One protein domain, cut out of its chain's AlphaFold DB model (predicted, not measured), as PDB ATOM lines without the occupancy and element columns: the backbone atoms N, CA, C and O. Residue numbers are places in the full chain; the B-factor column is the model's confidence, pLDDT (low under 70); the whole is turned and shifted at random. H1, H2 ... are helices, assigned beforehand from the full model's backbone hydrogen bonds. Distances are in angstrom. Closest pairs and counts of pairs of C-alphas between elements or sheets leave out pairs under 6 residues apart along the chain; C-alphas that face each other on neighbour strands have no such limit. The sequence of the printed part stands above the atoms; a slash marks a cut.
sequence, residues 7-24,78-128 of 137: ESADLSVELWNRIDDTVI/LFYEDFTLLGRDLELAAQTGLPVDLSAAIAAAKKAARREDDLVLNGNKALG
ATOM      1  N   GLU A   7     357.063 269.146 408.660       82.44
ATOM      2  CA  GLU A   7     358.320 268.820 409.339       82.44
ATOM      3  C   GLU A   7     358.799 267.383 409.080       82.44
ATOM      4  O   GLU A   7     359.958 267.070 409.327       82.44
ATOM      5  N   SER A   8     357.930 266.500 408.569       83.94
ATOM      6  CA  SER A   8     358.318 265.135 408.189       83.94
ATOM      7  C   SER A   8     358.996 265.049 406.819       83.94
ATOM      8  O   SER A   8     359.604 264.027 406.500       83.94
ATOM      9  N   ALA A   9     358.894 266.105 406.006       83.81
ATOM     10  CA  ALA A   9     359.558 266.178 404.716       83.81
ATOM     11  C   ALA A   9     360.949 266.801 404.881       83.81
ATOM     12  O   ALA A   9     361.074 267.930 405.355       83.81
ATOM     13  N   ASP A  10     361.980 266.090 404.428       84.69
ATOM     14  CA  ASP A  10     363.365 266.568 404.423       84.69
ATOM     15  C   ASP A  10     363.600 267.553 403.261       84.69
ATOM     16  O   ASP A  10     364.236 267.243 402.255       84.69
ATOM     17  N   LEU A  11     362.976 268.729 403.352       86.75
ATOM     18  CA  LEU A  11     363.102 269.819 402.387       86.75
ATOM     19  C   LEU A  11     363.591 271.077 403.099       86.75
ATOM     20  O   LEU A  11     363.159 271.388 404.210       86.75
ATOM     21  N   SER A  12     364.454 271.845 402.431       88.69
ATOM     22  CA  SER A  12     364.934 273.109 402.986       88.69
ATOM     23  C   SER A  12     363.801 274.135 403.116       88.69
ATOM     24  O   SER A  12     362.817 274.117 402.367       88.69
ATOM     25  N   VAL A  13     363.960 275.076 404.048       90.38
ATOM     26  CA  VAL A  13     362.994 276.162 404.275       90.38
ATOM     27  C   VAL A  13     362.837 277.023 403.018       90.38
ATOM     28  O   VAL A  13     361.733 277.441 402.675       90.38
ATOM     29  N   GLU A  14     363.924 277.254 402.283       89.94
ATOM     30  CA  GLU A  14     363.923 278.019 401.035       89.94
ATOM     31  C   GLU A  14     363.100 277.327 399.947       89.94
ATOM     32  O   GLU A  14     362.335 277.986 399.238       89.94
ATOM     33  N   LEU A  15     363.229 276.002 399.819       90.81
ATOM     34  CA  LEU A  15     362.446 275.232 398.859       90.81
ATOM     35  C   LEU A  15     360.961 275.238 399.233       90.81
ATOM     36  O   LEU A  15     360.123 275.465 398.358       90.81
ATOM     37  N   TRP A  16     360.631 275.071 400.517       92.75
ATOM     38  CA  TRP A  16     359.256 275.190 401.009       92.75
ATOM     39  C   TRP A  16     358.638 276.551 400.692       92.75
ATOM     40  O   TRP A  16     357.557 276.606 400.106       92.75
ATOM     41  N   ASN A  17     359.347 277.640 400.990       93.62
ATOM     42  CA  ASN A  17     358.882 278.995 400.685       93.62
ATOM     43  C   ASN A  17     358.639 279.179 399.186       93.62
ATOM     44  O   ASN A  17     357.627 279.742 398.775       93.62
ATOM     45  N   ARG A  18     359.527 278.642 398.343       93.50
ATOM     46  CA  ARG A  18     359.374 278.725 396.890       93.50
ATOM     47  C   ARG A  18     358.170 277.925 396.383       93.50
ATOM     48  O   ARG A  18     357.496 278.377 395.452       93.50
ATOM     49  N   ILE A  19     357.892 276.757 396.967       94.69
ATOM     50  CA  ILE A  19     356.682 275.972 396.677       94.69
ATOM     51  C   ILE A  19     355.443 276.780 397.075       94.69
ATOM     52  O   ILE A  19     354.552 276.959 396.244       94.69
ATOM     53  N   ASP A  20     355.415 277.322 398.294       95.38
ATOM     54  CA  ASP A  20     354.291 278.099 398.820       95.38
ATOM     55  C   ASP A  20     354.009 279.339 397.962       95.38
ATOM     56  O   ASP A  20     352.877 279.532 397.513       95.38
ATOM     57  N   ASP A  21     355.031 280.128 397.631       96.94
ATOM     58  CA  ASP A  21     354.896 281.308 396.772       96.94
ATOM     59  C   ASP A  21     354.359 280.946 395.384       96.94
ATOM     60  O   ASP A  21     353.496 281.636 394.826       96.94
ATOM     61  N   THR A  22     354.833 279.832 394.826       96.81
ATOM     62  CA  THR A  22     354.397 279.345 393.516       96.81
ATOM     63  C   THR A  22     352.934 278.902 393.550       96.81
ATOM     64  O   THR A  22     352.156 279.271 392.661       96.81
ATOM     65  N   VAL A  23     352.536 278.148 394.576       96.62
ATOM     66  CA  VAL A  23     351.166 277.649 394.758       96.62
ATOM     67  C   VAL A  23     350.205 278.803 395.040       96.62
ATOM     68  O   VAL A  23     349.218 278.959 394.319       96.62
ATOM     69  N   ILE A  24     350.512 279.665 396.014       96.44
ATOM     70  CA  ILE A  24     349.687 280.822 396.392       96.44
ATOM     71  C   ILE A  24     349.579 281.799 395.222       96.44
ATOM     72  O   ILE A  24     348.480 282.253 394.883       96.44
ATOM     73  N   LEU A  78     335.935 269.257 401.350       88.62
ATOM     74  CA  LEU A  78     337.380 269.423 401.360       88.62
ATOM     75  C   LEU A  78     337.966 269.101 399.985       88.62
ATOM     76  O   LEU A  78     337.766 268.012 399.445       88.62
ATOM     77  N   PHE A  79     338.698 270.055 399.414       88.81
ATOM     78  CA  PHE A  79     339.393 269.864 398.148       88.81
ATOM     79  C   PHE A  79     340.824 269.396 398.384       88.81
ATOM     80  O   PHE A  79     341.607 270.083 399.036       88.81
ATOM     81  N   TYR A  80     341.165 268.260 397.782       89.31
ATOM     82  CA  TYR A  80     342.517 267.719 397.758       89.31
ATOM     83  C   TYR A  80     343.033 267.667 396.324       89.31
ATOM     84  O   TYR A  80     342.348 267.180 395.420       89.31
ATOM     85  N   GLU A  81     344.243 268.177 396.123       94.44
ATOM     86  CA  GLU A  81     345.003 268.007 394.890       94.44
ATOM     87  C   GLU A  81     346.466 267.773 395.238       94.44
ATOM     88  O   GLU A  81     347.146 268.663 395.751       94.44
ATOM     89  N   ASP A  82     346.929 266.570 394.923       94.81
ATOM     90  CA  ASP A  82     348.297 266.150 395.177       94.81
ATOM     91  C   ASP A  82     349.202 266.520 393.999       94.81
ATOM     92  O   ASP A  82     348.772 266.624 392.843       94.81
ATOM     93  N   PHE A  83     350.489 266.677 394.285       95.75
ATOM     94  CA  PHE A  83     351.534 266.764 393.275       95.75
ATOM     95  C   PHE A  83     352.781 266.028 393.752       95.75
ATOM     96  O   PHE A  83     353.003 265.858 394.950       95.75
ATOM     97  N   THR A  84     353.615 265.627 392.797       94.94
ATOM     98  CA  THR A  84     354.843 264.880 393.071       94.94
ATOM     99  C   THR A  84     356.039 265.664 392.561       94.94
ATOM    100  O   THR A  84     356.041 266.121 391.418       94.94
ATOM    101  N   LEU A  85     357.068 265.775 393.397       92.88
ATOM    102  CA  LEU A  85     358.402 266.220 393.004       92.88
ATOM    103  C   LEU A  85     359.343 265.016 393.061       92.88
ATOM    104  O   LEU A  85     359.304 264.237 394.015       92.88
ATOM    105  N   LEU A  86     360.163 264.833 392.029       92.25
ATOM    106  CA  LEU A  86     361.075 263.697 391.959       92.25
ATOM    107  C   LEU A  86     362.313 263.973 392.813       92.25
ATOM    108  O   LEU A  86     363.040 264.930 392.563       92.25
ATOM    109  N   GLY A  87     362.602 263.100 393.782       91.69
ATOM    110  CA  GLY A  87     363.755 263.269 394.679       91.69
ATOM    111  C   GLY A  87     365.100 263.355 393.946       91.69
ATOM    112  O   GLY A  87     365.960 264.139 394.328       91.69
ATOM    113  N   ARG A  88     365.261 262.620 392.835       92.31
ATOM    114  CA  ARG A  88     366.457 262.724 391.978       92.31
ATOM    115  C   ARG A  88     366.627 264.130 391.394       92.31
ATOM    116  O   ARG A  88     367.756 264.600 391.298       92.31
ATOM    117  N   ASP A  89     365.534 264.784 391.018       91.69
ATOM    118  CA  ASP A  89     365.579 266.126 390.438       91.69
ATOM    119  C   ASP A  89     365.848 267.179 391.517       91.69
ATOM    120  O   ASP A  89     366.558 268.149 391.263       91.69
ATOM    121  N   LEU A  90     365.339 266.959 392.735       92.06
ATOM    122  CA  LEU A  90     365.655 267.791 393.899       92.06
ATOM    123  C   LEU A  90     367.149 267.731 394.241       92.06
ATOM    124  O   LEU A  90     367.781 268.772 394.407       92.06
ATOM    125  N   GLU A  91     367.725 266.529 394.273       90.69
ATOM    126  CA  GLU A  91     369.151 266.332 394.540       90.69
ATOM    127  C   GLU A  91     370.021 266.940 393.429       90.69
ATOM    128  O   GLU A  91     370.996 267.642 393.696       90.69
ATOM    129  N   LEU A  92     369.638 266.742 392.163       91.81
ATOM    130  CA  LEU A  92     370.330 267.352 391.028       91.81
ATOM    131  C   LEU A  92     370.308 268.885 391.112       91.81
ATOM    132  O   LEU A  92     371.332 269.529 390.876       91.81
ATOM    133  N   ALA A  93     369.162 269.475 391.452       90.50
ATOM    134  CA  ALA A  93     369.024 270.915 391.636       90.50
ATOM    135  C   ALA A  93     369.916 271.429 392.778       90.50
ATOM    136  O   ALA A  93     370.584 272.450 392.612       90.50
ATOM    137  N   ALA A  94     369.998 270.695 393.892       87.75
ATOM    138  CA  ALA A  94     370.875 271.032 395.012       87.75
ATOM    139  C   ALA A  94     372.363 271.005 394.618       87.75
ATOM    140  O   ALA A  94     373.107 271.923 394.958       87.75
ATOM    141  N   GLN A  95     372.793 269.999 393.849       91.00
ATOM    142  CA  GLN A  95     374.189 269.855 393.415       91.00
ATOM    143  C   GLN A  95     374.600 270.867 392.338       91.00
ATOM    144  O   GLN A  95     375.737 271.333 392.317       91.00
ATOM    145  N   THR A  96     373.691 271.187 391.415       91.94
ATOM    146  CA  THR A  96     373.987 272.035 390.246       91.94
ATOM    147  C   THR A  96     373.641 273.507 390.453       91.94
ATOM    148  O   THR A  96     374.046 274.348 389.651       91.94
ATOM    149  N   GLY A  97     372.868 273.830 391.493       87.00
ATOM    150  CA  GLY A  97     372.296 275.159 391.706       87.00
ATOM    151  C   GLY A  97     371.193 275.526 390.706       87.00
ATOM    152  O   GLY A  97     370.744 276.675 390.684       87.00
ATOM    153  N   LEU A  98     370.754 274.587 389.858       88.56
ATOM    154  CA  LEU A  98     369.662 274.826 388.921       88.56
ATOM    155  C   LEU A  98     368.325 274.962 389.666       88.56
ATOM    156  O   LEU A  98     368.098 274.301 390.680       88.56
ATOM    157  N   PRO A  99     367.392 275.795 389.174       86.38
ATOM    158  CA  PRO A  99     366.093 275.937 389.811       86.38
ATOM    159  C   PRO A  99     365.278 274.636 389.727       86.38
ATOM    160  O   PRO A  99     365.115 274.088 388.641       86.38
ATOM    161  N   VAL A 100     364.678 274.212 390.846       91.56
ATOM    162  CA  VAL A 100     363.714 273.094 390.871       91.56
ATOM    163  C   VAL A 100     362.527 273.394 389.952       91.56
ATOM    164  O   VAL A 100     361.984 274.507 389.983       91.56
ATOM    165  N   ASP A 101     362.116 272.403 389.158       92.25
ATOM    166  CA  ASP A 101     360.883 272.477 388.380       92.25
ATOM    167  C   ASP A 101     359.660 272.316 389.295       92.25
ATOM    168  O   ASP A 101     359.482 271.300 389.964       92.25
ATOM    169  N   LEU A 102     358.806 273.339 389.315       95.56
ATOM    170  CA  LEU A 102     357.576 273.385 390.108       95.56
ATOM    171  C   LEU A 102     356.317 273.301 389.234       95.56
ATOM    172  O   LEU A 102     355.216 273.625 389.686       95.56
ATOM    173  N   SER A 103     356.455 272.863 387.982       95.75
ATOM    174  CA  SER A 103     355.349 272.679 387.038       95.75
ATOM    175  C   SER A 103     354.211 271.825 387.616       95.75
ATOM    176  O   SER A 103     353.039 272.194 387.484       95.75
ATOM    177  N   ALA A 104     354.540 270.746 388.334       96.56
ATOM    178  CA  ALA A 104     353.572 269.872 388.994       96.56
ATOM    179  C   ALA A 104     352.762 270.605 390.081       96.56
ATOM    180  O   ALA A 104     351.532 270.518 390.101       96.56
ATOM    181  N   ALA A 105     353.427 271.401 390.925       96.50
ATOM    182  CA  ALA A 105     352.769 272.205 391.956       96.50
ATOM    183  C   ALA A 105     351.852 273.279 391.341       96.50
ATOM    184  O   ALA A 105     350.725 273.484 391.795       96.50
ATOM    185  N   ILE A 106     352.290 273.923 390.251       97.12
ATOM    186  CA  ILE A 106     351.473 274.886 389.492       97.12
ATOM    187  C   ILE A 106     350.216 274.208 388.932       97.12
ATOM    188  O   ILE A 106     349.124 274.780 388.985       97.12
ATOM    189  N   ALA A 107     350.350 273.005 388.369       97.31
ATOM    190  CA  ALA A 107     349.227 272.266 387.804       97.31
ATOM    191  C   ALA A 107     348.194 271.888 388.879       97.31
ATOM    192  O   ALA A 107     347.002 272.146 388.687       97.31
ATOM    193  N   ALA A 108     348.649 271.363 390.021       97.50
ATOM    194  CA  ALA A 108     347.784 271.034 391.153       97.50
ATOM    195  C   ALA A 108     347.066 272.276 391.703       97.50
ATOM    196  O   ALA A 108     345.842 272.273 391.832       97.50
ATOM    197  N   ALA A 109     347.785 273.387 391.898       97.12
ATOM    198  CA  ALA A 109     347.201 274.646 392.362       97.12
ATOM    199  C   ALA A 109     346.116 275.183 391.411       97.12
ATOM    200  O   ALA A 109     345.054 275.625 391.854       97.12
ATOM    201  N   LYS A 110     346.341 275.113 390.089       96.69
ATOM    202  CA  LYS A 110     345.327 275.498 389.089       96.69
ATOM    203  C   LYS A 110     344.087 274.620 389.175       96.69
ATOM    204  O   LYS A 110     342.975 275.130 389.058       96.69
ATOM    205  N   LYS A 111     344.272 273.310 389.332       96.69
ATOM    206  CA  LYS A 111     343.170 272.350 389.399       96.69
ATOM    207  C   LYS A 111     342.344 272.547 390.669       96.69
ATOM    208  O   LYS A 111     341.125 272.621 390.568       96.69
ATOM    209  N   ALA A 112     342.996 272.747 391.814       95.62
ATOM    210  CA  ALA A 112     342.333 273.055 393.080       95.62
ATOM    211  C   ALA A 112     341.503 274.345 392.983       95.62
ATOM    212  O   ALA A 112     340.308 274.333 393.271       95.62
ATOM    213  N   ALA A 113     342.096 275.431 392.476       95.81
ATOM    214  CA  ALA A 113     341.394 276.702 392.298       95.81
ATOM    215  C   ALA A 113     340.190 276.594 391.346       95.81
ATOM    216  O   ALA A 113     339.148 277.195 391.591       95.81
ATOM    217  N   ARG A 114     340.310 275.807 390.267       94.81
ATOM    218  CA  ARG A 114     339.197 275.573 389.336       94.81
ATOM    219  C   ARG A 114     338.061 274.778 389.964       94.81
ATOM    220  O   ARG A 114     336.919 275.093 389.672       94.81
ATOM    221  N   ARG A 115     338.351 273.774 390.797       94.69
ATOM    222  CA  ARG A 115     337.304 273.012 391.499       94.69
ATOM    223  C   ARG A 115     336.498 273.887 392.447       94.69
ATOM    224  O   ARG A 115     335.290 273.714 392.542       94.69
ATOM    225  N   GLU A 116     337.161 274.819 393.124       94.12
ATOM    226  CA  GLU A 116     336.467 275.776 393.980       94.12
ATOM    227  C   GLU A 116     335.544 276.690 393.166       94.12
ATOM    228  O   GLU A 116     334.356 276.773 393.467       94.12
ATOM    229  N   ASP A 117     336.064 277.331 392.114       95.06
ATOM    230  CA  ASP A 117     335.254 278.202 391.252       95.06
ATOM    231  C   ASP A 117     334.096 277.425 390.595       95.06
ATOM    232  O   ASP A 117     332.986 277.939 390.505       95.06
ATOM    233  N   ASP A 118     334.326 276.178 390.177       94.56
ATOM    234  CA  ASP A 118     333.295 275.308 389.603       94.56
ATOM    235  C   ASP A 118     332.183 274.997 390.612       94.56
ATOM    236  O   ASP A 118     331.009 275.164 390.290       94.56
ATOM    237  N   LEU A 119     332.532 274.644 391.856       93.69
ATOM    238  CA  LEU A 119     331.544 274.422 392.916       93.69
ATOM    239  C   LEU A 119     330.721 275.688 393.189       93.69
ATOM    240  O   LEU A 119     329.509 275.606 393.356       93.69
ATOM    241  N   VAL A 120     331.356 276.859 393.222       93.12
ATOM    242  CA  VAL A 120     330.664 278.127 393.492       93.12
ATOM    243  C   VAL A 120     329.740 278.529 392.338       93.12
ATOM    244  O   VAL A 120     328.625 279.002 392.566       93.12
ATOM    245  N   LEU A 121     330.184 278.361 391.092       94.69
ATOM    246  CA  LEU A 121     329.431 278.791 389.914       94.69
ATOM    247  C   LEU A 121     328.337 277.797 389.534       94.69
ATOM    248  O   LEU A 121     327.204 278.206 389.288       94.69
ATOM    249  N   ASN A 122     328.662 276.508 389.497       94.50
ATOM    250  CA  ASN A 122     327.792 275.460 388.969       94.50
ATOM    251  C   ASN A 122     327.126 274.616 390.063       94.50
ATOM    252  O   ASN A 122     326.189 273.872 389.772       94.50
ATOM    253  N   GLY A 123     327.579 274.730 391.313       92.12
ATOM    254  CA  GLY A 123     327.073 273.917 392.410       92.12
ATOM    255  C   GLY A 123     327.535 272.469 392.316       92.12
ATOM    256  O   GLY A 123     328.349 272.078 391.479       92.12
ATOM    257  N   ASN A 124     326.995 271.635 393.196       90.56
ATOM    258  CA  ASN A 124     327.198 270.199 393.161       90.56
ATOM    259  C   ASN A 124     325.944 269.476 393.658       90.56
ATOM    260  O   ASN A 124     325.575 269.557 394.829       90.56
ATOM    261  N   LYS A 125     325.328 268.697 392.763       86.38
ATOM    262  CA  LYS A 125     324.103 267.939 393.054       86.38
ATOM    263  C   LYS A 125     324.289 266.877 394.135       86.38
ATOM    264  O   LYS A 125     323.349 266.623 394.875       86.38
ATOM    265  N   ALA A 126     325.469 266.260 394.231       85.00
ATOM    266  CA  ALA A 126     325.745 265.254 395.255       85.00
ATOM    267  C   ALA A 126     325.811 265.871 396.659       85.00
ATOM    268  O   ALA A 126     325.430 265.218 397.622       85.00
ATOM    269  N   LEU A 127     326.237 267.134 396.755       83.12
ATOM    270  CA  LEU A 127     326.227 267.909 397.999       83.12
ATOM    271  C   LEU A 127     324.891 268.632 398.238       83.12
ATOM    272  O   LEU A 127     324.718 269.271 399.270       83.12
ATOM    273  N   GLY A 128     323.954 268.578 397.283       84.19
ATOM    274  CA  GLY A 128     322.706 269.342 397.340       84.19
ATOM    275  C   GLY A 128     322.914 270.861 397.327       84.19
ATOM    276  O   GLY A 128     322.053 271.594 397.804       84.19
TER     277      GLY A 128
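This is residues 7 to 24 and 78 to 128 of the 137 residues of the protein "Uncharacterized protein, linocin/CFP29 homolog" of Gordonibacter pamelaeae 7-10-1-b (UniProt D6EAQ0). What is the shape? It is a loose rod with long helix H3 towards one end, H2 at the other, and H1 packing its residues 19 to 24 on H3. What makes it up? The printed part has 69 residues with three named helices, in the order H1, H2, H3, and no named strand, class all helix. The radius of gyration of the C-alphas is 15.7 A, the spans 51 by 22 by 18 A.

What touches? H3, residues 103 to 122, touches H1, residues 13 to 24, with residues 105 to 109 alone; the closest C-alphas, of Val 23 and Ala 109, are 5.5 A apart. They run the same way at a shallow tilt of 34 degrees, only just short of steep. What is apart? H2, residues 87 to 96, is apart from H1 and H3. In H1, H2 and H3 every O i to N i+4 pair is within hydrogen-bond range.

How long is each? From first to last C-alpha H3 measures 27.8 A, H1 16.2 A and H2 14.2 A. Where are they? H1 begins at C-alpha 13 (362.994, 276.162, 404.275); H3 ends at C-alpha 122 (327.792, 275.460, 388.969).

What is missing? Residues 25 to 77 are not printed; C-alphas 24 and 78 are 17.5 A apart. What stands free? Residues 120 to 126, of which 120 to 122 belong to H3. Is confidence low? No printed residue is under 70.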